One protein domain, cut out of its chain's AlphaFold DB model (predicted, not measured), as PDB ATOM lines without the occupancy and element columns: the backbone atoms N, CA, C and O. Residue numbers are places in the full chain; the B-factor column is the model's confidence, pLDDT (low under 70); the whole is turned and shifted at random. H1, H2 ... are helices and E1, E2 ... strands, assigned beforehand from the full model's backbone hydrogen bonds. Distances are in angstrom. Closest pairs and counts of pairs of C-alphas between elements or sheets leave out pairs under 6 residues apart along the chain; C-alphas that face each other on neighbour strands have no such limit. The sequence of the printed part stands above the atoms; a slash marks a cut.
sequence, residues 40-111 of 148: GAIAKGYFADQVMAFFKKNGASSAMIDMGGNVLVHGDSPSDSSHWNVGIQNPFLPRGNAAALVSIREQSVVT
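What this domain is: This is residues 40 to 111 of the 148 residues of the protein "FAD:protein FMN transferase" of Paenibacillus xylanexedens (UniProt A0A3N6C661). A narrow three-strand sheet, E1, E2 and E5, forms the middle of a flat slab, with the helix H1 packed along one face and the hairpin E3 and E4 over part of the other face, its strands at 19 degrees to those of the first sheet, and the two sheets make a sandwich that is only partly face to face. The 72 printed residues hold one named helix followed by five named strands, in the chain order H1 E1 E2 E3 E4 E5, and the class is mixed, helices and strands. The larger sheet has the order E1 - E2 - E5 and the smaller the order E3 - E4, both all antiparallel. The whole is compact, with a radius of gyration of the C-alphas of 12.8 A, and its C-alphas span 39 by 35 by 14 A.

How they stand to each other: Start at the sheet of E1, residues 62 to 66, E2, residues 70 to 75, and E5, residues 108 to 110; E2 is the inner strand. E1 and E2 form a hairpin, antiparallel at 179 degrees, and you will find N 65 and O 72 within hydrogen-bond range at 2.8 A. On the other side of E2, N 71 and O 109 of E5 are also 2.8 A apart. H1, residues 43 to 57, is on this sheet at a height of 9.2 A, and the two make two layers, a helix on one face of a sheet. It lies over E1 and E2 and runs along the strands, at 17 degrees to E1 on the local plane. The closest C-alphas of H1 and E1 are those of Ala 48 and Ile 65, 6.5 A apart. In H1 every O i to N i+4 pair is within hydrogen-bond range. E3, residues 84 to 89, and E4, residues 98 to 104, form the second hairpin, antiparallel at 153 degrees, with N 86 and O 102 at 2.9 A. The two sheets form a sandwich, two sheets face to face, their best planes 17 degrees apart. The closest C-alphas of E2 and E3 are those of Val 73 and Trp 84, at 7.3 A. H1 is apart from E3 and E4.

Where its parts are: Find C-alpha 43 at (325.522, 234.653, 387.401); from there H1 runs 21.0 A to Lys 57. Look next for E1, 13.9 A long, and E2, 17.2 A, which begins at C-alpha 70, (333.945, 229.005, 383.889). E3 and E4 each measure 15.6 A. The short E5, 6.5 A, ends at C-alpha 110, (333.026, 228.166, 379.593).

The domain as a whole: The C-alphas of Gly 59 and Phe 92 are the two farthest apart, at 39.7 A. The printed part has no cut, and no link is long. The mean pLDDT of the printed part is 85.8; look for low confidence, under 70, at residues 41 and 80.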
ATOM      1  N   GLY A  40     321.195 231.244 387.647       75.12
ATOM      2  CA  GLY A  40     322.271 230.274 387.867       75.12
ATOM      3  C   GLY A  40     323.140 230.003 386.635       75.12
ATOM      4  O   GLY A  40     324.344 229.761 386.768       75.12
ATOM      5  N   ALA A  41     322.564 230.111 385.434       69.94
ATOM      6  CA  ALA A  41     323.283 229.947 384.174       69.94
ATOM      7  C   ALA A  41     324.197 231.139 383.822       69.94
ATOM      8  O   ALA A  41     325.241 230.932 383.206       69.94
ATOM      9  N   ILE A  42     323.845 232.366 384.225       75.56
ATOM     10  CA  ILE A  42     324.564 233.594 383.831       75.56
ATOM     11  C   ILE A  42     325.362 234.233 384.973       75.56
ATOM     12  O   ILE A  42     326.372 234.895 384.735       75.56
ATOM     13  N   ALA A  43     324.959 233.998 386.224       79.31
ATOM     14  CA  ALA A  43     325.522 234.653 387.401       79.31
ATOM     15  C   ALA A  43     327.025 234.386 387.555       79.31
ATOM     16  O   ALA A  43     327.785 235.290 387.887       79.31
ATOM     17  N   LYS A  44     327.479 233.161 387.253       79.00
ATOM     18  CA  LYS A  44     328.904 232.792 387.322       79.00
ATOM     19  C   LYS A  44     329.766 233.589 386.340       79.00
ATOM     20  O   LYS A  44     330.894 233.927 386.682       79.00
ATOM     21  N   GLY A  45     329.248 233.882 385.144       80.94
ATOM     22  CA  GLY A  45     329.918 234.743 384.165       80.94
ATOM     23  C   GLY A  45     330.074 236.156 384.706       80.94
ATOM     24  O   GLY A  45     331.189 236.649 384.843       80.94
ATOM     25  N   TYR A  46     328.959 236.735 385.150       85.88
ATOM     26  CA  TYR A  46     328.936 238.083 385.707       85.88
ATOM     27  C   TYR A  46     329.884 238.253 386.905       85.88
ATOM     28  O   TYR A  46     330.645 239.216 386.968       85.88
ATOM     29  N   PHE A  47     329.893 237.313 387.856       86.81
ATOM     30  CA  PHE A  47     330.814 237.391 388.990       86.81
ATOM     31  C   PHE A  47     332.281 237.269 388.563       86.81
ATOM     32  O   PHE A  47     333.121 237.987 389.111       86.81
ATOM     33  N   ALA A  48     332.598 236.408 387.592       88.19
ATOM     34  CA  ALA A  48     333.955 236.295 387.061       88.19
ATOM     35  C   ALA A  48     334.418 237.613 386.427       88.19
ATOM     36  O   ALA A  48     335.521 238.078 386.728       88.19
ATOM     37  N   ASP A  49     333.550 238.264 385.653       88.56
ATOM     38  CA  ASP A  49     333.838 239.560 385.038       88.56
ATOM     39  C   ASP A  49     334.074 240.653 386.089       88.56
ATOM     40  O   ASP A  49     335.057 241.394 386.006       88.56
ATOM     41  N   GLN A  50     333.236 240.717 387.128       93.06
ATOM     42  CA  GLN A  50     333.374 241.706 388.206       93.06
ATOM     43  C   GLN A  50     334.668 241.518 389.010       93.06
ATOM     44  O   GLN A  50     335.348 242.498 389.332       93.06
ATOM     45  N   VAL A  51     335.045 240.273 389.314       93.00
ATOM     46  CA  VAL A  51     336.313 239.971 389.999       93.00
ATOM     47  C   VAL A  51     337.504 240.318 389.101       93.00
ATOM     48  O   VAL A  51     338.477 240.911 389.574       93.00
ATOM     49  N   MET A  52     337.419 240.038 387.798       93.75
ATOM     50  CA  MET A  52     338.480 240.398 386.857       93.75
ATOM     51  C   MET A  52     338.638 241.914 386.736       93.75
ATOM     52  O   MET A  52     339.757 242.429 386.768       93.75
ATOM     53  N   ALA A  53     337.528 242.647 386.650       94.00
ATOM     54  CA  ALA A  53     337.531 244.105 386.644       94.00
ATOM     55  C   ALA A  53     338.162 244.670 387.927       94.00
ATOM     56  O   ALA A  53     338.955 245.614 387.862       94.00
ATOM     57  N   PHE A  54     337.876 244.065 389.085       95.56
ATOM     58  CA  PHE A  54     338.520 244.423 390.345       95.56
ATOM     59  C   PHE A  54     340.040 244.200 390.300       95.56
ATOM     60  O   PHE A  54     340.788 245.108 390.663       95.56
ATOM     61  N   PHE A  55     340.525 243.054 389.813       94.31
ATOM     62  CA  PHE A  55     341.967 242.804 389.686       94.31
ATOM     63  C   PHE A  55     342.655 243.782 388.731       94.31
ATOM     64  O   PHE A  55     343.672 244.376 389.099       94.31
ATOM     65  N   LYS A  56     342.058 244.037 387.562       93.56
ATOM     66  CA  LYS A  56     342.543 245.042 386.602       93.56
ATOM     67  C   LYS A  56     342.648 246.427 387.244       93.56
ATOM     68  O   LYS A  56     343.680 247.086 387.135       93.56
ATOM     69  N   LYS A  57     341.612 246.849 387.979       96.31
ATOM     70  CA  LYS A  57     341.584 248.144 388.683       96.31
ATOM     71  C   LYS A  57     342.675 248.265 389.754       96.31
ATOM     72  O   LYS A  57     343.158 249.366 389.994       96.31
ATOM     73  N   ASN A  58     343.065 247.156 390.380       96.12
ATOM     74  CA  ASN A  58     344.132 247.114 391.383       96.12
ATOM     75  C   ASN A  58     345.529 246.864 390.780       96.12
ATOM     76  O   ASN A  58     346.479 246.634 391.523       96.12
ATOM     77  N   GLY A  59     345.675 246.929 389.452       95.12
ATOM     78  CA  GLY A  59     346.974 246.862 388.778       95.12
ATOM     79  C   GLY A  59     347.520 245.449 388.569       95.12
ATOM     80  O   GLY A  59     348.718 245.298 388.338       95.12
ATOM     81  N   ALA A  60     346.678 244.414 388.640       93.56
ATOM     82  CA  ALA A  60     347.102 243.066 388.279       93.56
ATOM     83  C   ALA A  60     347.478 243.013 386.788       93.56
ATOM     84  O   ALA A  60     346.648 243.291 385.927       93.56
ATOM     85  N   SER A  61     348.721 242.634 386.490       91.62
ATOM     86  CA  SER A  61     349.215 242.448 385.118       91.62
ATOM     87  C   SER A  61     348.838 241.093 384.517       91.62
ATOM     88  O   SER A  61     349.005 240.890 383.318       91.62
ATOM     89  N   SER A  62     348.400 240.153 385.355       93.00
ATOM     90  CA  SER A  62     348.084 238.775 385.000       93.00
ATOM     91  C   SER A  62     347.141 238.183 386.048       93.00
ATOM     92  O   SER A  62     347.349 238.390 387.248       93.00
ATOM     93  N   ALA A  63     346.087 237.489 385.615       93.25
ATOM     94  CA  ALA A  63     345.136 236.821 386.502       93.25
ATOM     95  C   ALA A  63     344.375 235.693 385.793       93.25
ATOM     96  O   ALA A  63     344.048 235.792 384.614       93.25
ATOM     97  N   MET A  64     344.011 234.659 386.554       92.56
ATOM     98  CA  MET A  64     343.070 233.619 386.143       92.56
ATOM     99  C   MET A  64     341.992 233.463 387.209       92.56
ATOM    100  O   MET A  64     342.291 233.384 388.402       92.56
ATOM    101  N   ILE A  65     340.742 233.402 386.771       91.88
ATOM    102  CA  ILE A  65     339.570 233.157 387.606       91.88
ATOM    103  C   ILE A  65     338.930 231.866 387.118       91.88
ATOM    104  O   ILE A  65     338.655 231.748 385.930       91.88
ATOM    105  N   ASP A  66     338.679 230.924 388.022       88.06
ATOM    106  CA  ASP A  66     337.906 229.708 387.752       88.06
ATOM    107  C   ASP A  66     336.702 229.666 388.697       88.06
ATOM    108  O   ASP A  66     336.849 229.606 389.920       88.06
ATOM    109  N   MET A  67     335.501 229.717 388.120       82.75
ATOM    110  CA  MET A  67     334.238 229.558 388.837       82.75
ATOM    111  C   MET A  67     333.517 228.290 388.389       82.75
ATOM    112  O   MET A  67     332.483 228.339 387.715       82.75
ATOM    113  N   GLY A  68     334.066 227.141 388.782       75.38
ATOM    114  CA  GLY A  68     333.455 225.837 388.536       75.38
ATOM    115  C   GLY A  68     333.400 225.504 387.048       75.38
ATOM    116  O   GLY A  68     332.331 225.166 386.540       75.38
ATOM    117  N   GLY A  69     334.527 225.668 386.350       76.69
ATOM    118  CA  GLY A  69     334.648 225.387 384.916       76.69
ATOM    119  C   GLY A  69     334.305 226.568 384.000       76.69
ATOM    120  O   GLY A  69     334.409 226.436 382.779       76.69
ATOM    121  N   ASN A  70     333.916 227.714 384.571       83.62
ATOM    122  CA  ASN A  70     333.945 229.005 383.889       83.62
ATOM    123  C   ASN A  70     335.290 229.682 384.170       83.62
ATOM    124  O   ASN A  70     335.483 230.243 385.252       83.62
ATOM    125  N   VAL A  71     336.208 229.594 383.212       89.25
ATOM    126  CA  VAL A  71     337.559 230.138 383.329       89.25
ATOM    127  C   VAL A  71     337.643 231.466 382.585       89.25
ATOM    128  O   VAL A  71     337.225 231.564 381.435       89.25
ATOM    129  N   LEU A  72     338.205 232.490 383.219       91.56
ATOM    130  CA  LEU A  72     338.478 233.798 382.627       91.56
ATOM    131  C   LEU A  72     339.934 234.171 382.900       91.56
ATOM    132  O   LEU A  72     340.370 234.152 384.053       91.56
ATOM    133  N   VAL A  73     340.681 234.520 381.851       93.62
ATOM    134  CA  VAL A  73     342.098 234.888 381.965       93.62
ATOM    135  C   VAL A  73     342.357 236.320 381.518       93.62
ATOM    136  O   VAL A  73     341.702 236.840 380.614       93.62
ATOM    137  N   HIS A  74     343.349 236.944 382.140       92.88
ATOM    138  CA  HIS A  74     343.854 238.268 381.810       92.88
ATOM    139  C   HIS A  74     345.379 238.272 381.859       92.88
ATOM    140  O   HIS A  74     345.976 237.618 382.716       92.88
ATOM    141  N   GLY A  75     345.993 239.039 380.963       89.81
ATOM    142  CA  GLY A  75     347.430 239.177 380.859       89.81
ATOM    143  C   GLY A  75     348.122 237.907 380.391       89.81
ATOM    144  O   GLY A  75     347.498 236.905 380.021       89.81
ATOM    145  N   ASP A  76     349.445 237.968 380.420       91.44
ATOM    146  CA  ASP A  76     350.282 236.833 380.064       91.44
ATOM    147  C   ASP A  76     350.273 235.812 381.195       91.44
ATOM    148  O   ASP A  76     350.309 236.169 382.378       91.44
ATOM    149  N   SER A  77     350.236 234.532 380.833       88.88
ATOM    150  CA  SER A  77     350.442 233.477 381.821       88.88
ATOM    151  C   SER A  77     351.809 233.659 382.493       88.88
ATOM    152  O   SER A  77     352.782 233.951 381.796       88.88
ATOM    153  N   PRO A  78     351.926 233.424 383.815       84.19
ATOM    154  CA  PRO A  78     353.217 233.387 384.503       84.19
ATOM    155  C   PRO A  78     354.163 232.289 383.987       84.19
ATOM    156  O   PRO A  78     355.328 232.261 384.374       84.19
ATOM    157  N   SER A  79     353.669 231.354 383.166       81.50
ATOM    158  CA  SER A  79     354.471 230.320 382.507       81.50
ATOM    159  C   SER A  79     355.174 230.826 381.243       81.50
ATOM    160  O   SER A  79     354.683 231.725 380.563       81.50
ATOM    161  N   ASP A  80     356.249 230.143 380.844       68.56
ATOM    162  CA  ASP A  80     357.137 230.513 379.726       68.56
ATOM    163  C   ASP A  80     356.449 230.771 378.365       68.56
ATOM    164  O   ASP A  80     357.018 231.423 377.493       68.56
ATOM    165  N   SER A  81     355.223 230.280 378.146       74.56
ATOM    166  CA  SER A  81     354.494 230.397 376.875       74.56
ATOM    167  C   SER A  81     353.704 231.698 376.687       74.56
ATOM    168  O   SER A  81     353.115 231.871 375.616       74.56
ATOM    169  N   SER A  82     353.617 232.592 377.685       81.88
ATOM    170  CA  SER A  82     352.719 233.777 377.732       81.88
ATOM    171  C   SER A  82     351.213 233.491 377.557       81.88
ATOM    172  O   SER A  82     350.385 234.381 377.731       81.88
ATOM    173  N   HIS A  83     350.835 232.241 377.283       89.94
ATOM    174  CA  HIS A  83     349.459 231.780 377.117       89.94
ATOM    175  C   HIS A  83     349.050 230.899 378.289       89.94
ATOM    176  O   HIS A  83     349.846 230.105 378.798       89.94
ATOM    177  N   TRP A  84     347.788 231.013 378.680       91.50
ATOM    178  CA  TRP A  84     347.190 230.188 379.717       91.50
ATOM    179  C   TRP A  84     346.734 228.867 379.118       91.50
ATOM    180  O   TRP A  84     346.021 228.856 378.118       91.50
ATOM    181  N   ASN A  85     347.114 227.753 379.739       90.69
ATOM    182  CA  ASN A  85     346.656 226.431 379.325       90.69
ATOM    183  C   ASN A  85     345.475 226.011 380.199       90.69
ATOM    184  O   ASN A  85     345.652 225.673 381.369       90.69
ATOM    185  N   VAL A  86     344.274 226.034 379.626       89.06
ATOM    186  CA  VAL A  86     343.033 225.657 380.308       89.06
ATOM    187  C   VAL A  86     342.652 224.233 379.923       89.06
ATOM    188  O   VAL A  86     342.504 223.913 378.743       89.06
ATOM    189  N   GLY A  87     342.502 223.364 380.922       88.62
ATOM    190  CA  GLY A  87     342.055 221.987 380.727       88.62
ATOM    191  C   GLY A  87     340.541 221.899 380.571       88.62
ATOM    192  O   GLY A  87     339.795 222.361 381.428       88.62
ATOM    193  N   ILE A  88     340.082 221.252 379.503       85.31
ATOM    194  CA  ILE A  88     338.687 220.843 379.339       85.31
ATOM    195  C   ILE A  88     338.530 219.477 380.000       85.31
ATOM    196  O   ILE A  88     339.130 218.504 379.545       85.31
ATOM    197  N   GLN A  89     337.733 219.394 381.067       83.19
ATOM    198  CA  GLN A  89     337.483 218.147 381.794       83.19
ATOM    199  C   GLN A  89     336.885 217.081 380.869       83.19
ATOM    200  O   GLN A  89     335.935 217.336 380.127       83.19
ATOM    201  N   ASN A  90     337.416 215.863 380.953       81.69
ATOM    202  CA  ASN A  90     336.805 214.709 380.316       81.69
ATOM    203  C   ASN A  90     335.547 214.301 381.108       81.69
ATOM    204  O   ASN A  90     335.669 213.980 382.294       81.69
ATOM    205  N   PRO A  91     334.353 214.295 380.488       73.94
ATOM    206  CA  PRO A  91     333.103 213.978 381.179       73.94
ATOM    207  C   PRO A  91     332.996 212.510 381.616       73.94
ATOM    208  O   PRO A  91     332.193 212.198 382.491       73.94
ATOM    209  N   PHE A  92     333.789 211.614 381.021       77.94
ATOM    210  CA  PHE A  92     333.755 210.169 381.275       77.94
ATOM    211  C   PHE A  92     334.826 209.697 382.264       77.94
ATOM    212  O   PHE A  92     334.857 208.523 382.627       77.94
ATOM    213  N   LEU A  93     335.722 210.590 382.690       77.62
ATOM    214  CA  LEU A  93     336.798 210.279 383.628       77.62
ATOM    215  C   LEU A  93     336.625 211.057 384.937       77.62
ATOM    216  O   LEU A  93     335.988 212.113 384.950       77.62
ATOM    217  N   PRO A  94     337.230 210.586 386.046       77.31
ATOM    218  CA  PRO A  94     337.247 211.332 387.298       77.31
ATOM    219  C   PRO A  94     337.786 212.758 387.124       77.31
ATOM    220  O   PRO A  94     338.614 213.028 386.242       77.31
ATOM    221  N   ARG A  95     337.346 213.671 388.000       75.31
ATOM    222  CA  ARG A  95     337.823 215.064 388.020       75.31
ATOM    223  C   ARG A  95     339.353 215.124 388.043       75.31
ATOM    224  O   ARG A  95     339.991 214.364 388.769       75.31
ATOM    225  N   GLY A  96     339.915 216.035 387.251       76.31
ATOM    226  CA  GLY A  96     341.363 216.207 387.081       76.31
ATOM    227  C   GLY A  96     341.930 215.561 385.813       76.31
ATOM    228  O   GLY A  96     343.087 215.798 385.481       76.31
ATOM    229  N   ASN A  97     341.124 214.797 385.072       82.38
ATOM    230  CA  ASN A  97     341.508 214.244 383.775       82.38
ATOM    231  C   ASN A  97     340.962 215.128 382.649       82.38
ATOM    232  O   ASN A  97     339.757 215.146 382.397       82.38
ATOM    233  N   ALA A  98     341.841 215.858 381.964       83.50
ATOM    234  CA  ALA A  98     341.453 216.695 380.835       83.50
ATOM    235  C   ALA A  98     341.304 215.863 379.548       83.50
ATOM    236  O   ALA A  98     342.157 215.036 379.233       83.50
ATOM    237  N   ALA A  99     340.233 216.097 378.788       85.75
ATOM    238  CA  ALA A  99     340.075 215.594 377.423       85.75
ATOM    239  C   ALA A  99     340.877 216.428 376.414       85.75
ATOM    240  O   ALA A  99     341.330 215.905 375.399       85.75
ATOM    241  N   ALA A 100     341.047 217.722 376.691       85.50
ATOM    242  CA  ALA A 100     341.801 218.640 375.851       85.50
ATOM    243  C   ALA A 100     342.429 219.758 376.690       85.50
ATOM    244  O   ALA A 100     341.952 220.078 377.777       85.50
ATOM    245  N   LEU A 101     343.484 220.370 376.157       89.06
ATOM    246  CA  LEU A 101     344.076 221.601 376.668       89.06
ATOM    247  C   LEU A 101     343.890 222.685 375.612       89.06
ATOM    248  O   LEU A 101     344.210 222.468 374.444       89.06
ATOM    249  N   VAL A 102     343.385 223.843 376.023       88.94
ATOM    250  CA  VAL A 102     343.222 225.007 375.152       88.94
ATOM    251  C   VAL A 102     344.168 226.095 375.627       88.94
ATOM    252  O   VAL A 102     344.168 226.452 376.805       88.94
ATOM    253  N   SER A 103     344.981 226.610 374.708       90.75
ATOM    254  CA  SER A 103     345.866 227.739 374.979       90.75
ATOM    255  C   SER A 103     345.127 229.038 374.670       90.75
ATOM    256  O   SER A 103     344.685 229.228 373.536       90.75
ATOM    257  N   ILE A 104     344.951 229.900 375.671       89.12
ATOM    258  CA  ILE A 104     344.152 231.129 375.572       89.12
ATOM    259  C   ILE A 104     344.887 232.343 376.151       89.12
ATOM    260  O   ILE A 104     345.775 232.213 376.999       89.12
ATOM    261  N   ARG A 105     344.491 233.542 375.712       89.06
ATOM    262  CA  ARG A 105     344.996 234.831 376.212       89.06
ATOM    263  C   ARG A 105     343.897 235.887 376.106       89.06
ATOM    264  O   ARG A 105     343.282 235.991 375.052       89.06
ATOM    265  N   GLU A 106     343.666 236.661 377.172       86.00
ATOM    266  CA  GLU A 106     342.590 237.678 377.250       86.00
ATOM    267  C   GLU A 106     341.200 237.138 376.855       86.00
ATOM    268  O   GLU A 106     340.433 237.781 376.137       86.00
ATOM    269  N   GLN A 107     340.884 235.914 377.279       86.12
ATOM    270  CA  GLN A 107     339.698 235.176 376.847       86.12
ATOM    271  C   GLN A 107     339.033 234.450 378.019       86.12
ATOM    272  O   GLN A 107     339.643 234.219 379.065       86.12
ATOM    273  N   SER A 108     337.773 234.063 377.818       85.19
ATOM    274  CA  SER A 108     337.039 233.164 378.705       85.19
ATOM    275  C   SER A 108     336.774 231.828 378.015       85.19
ATOM    276  O   SER A 108     336.525 231.779 376.810       85.19
ATOM    277  N   VAL A 109     336.822 230.750 378.792       84.31
ATOM    278  CA  VAL A 109     336.430 229.401 378.393       84.31
ATOM    279  C   VAL A 109     335.362 228.923 379.364       84.31
ATOM    280  O   VAL A 109     335.616 228.757 380.555       84.31
ATOM    281  N   VAL A 110     334.169 228.669 378.831       79.56
ATOM    282  CA  VAL A 110     333.026 228.166 379.593       79.56
ATOM    283  C   VAL A 110     332.647 226.808 379.038       79.56
ATOM    284  O   VAL A 110     332.396 226.673 377.841       79.56
ATOM    285  N   THR A 111     332.588 225.795 379.900       72.88
ATOM    286  CA  THR A 111     332.104 224.467 379.511       72.88
ATOM    287  C   THR A 111     330.793 224.160 380.227       72.88
ATOM    288  O   THR A 111     330.694 224.239 381.448       72.88
TER     289      THR A 111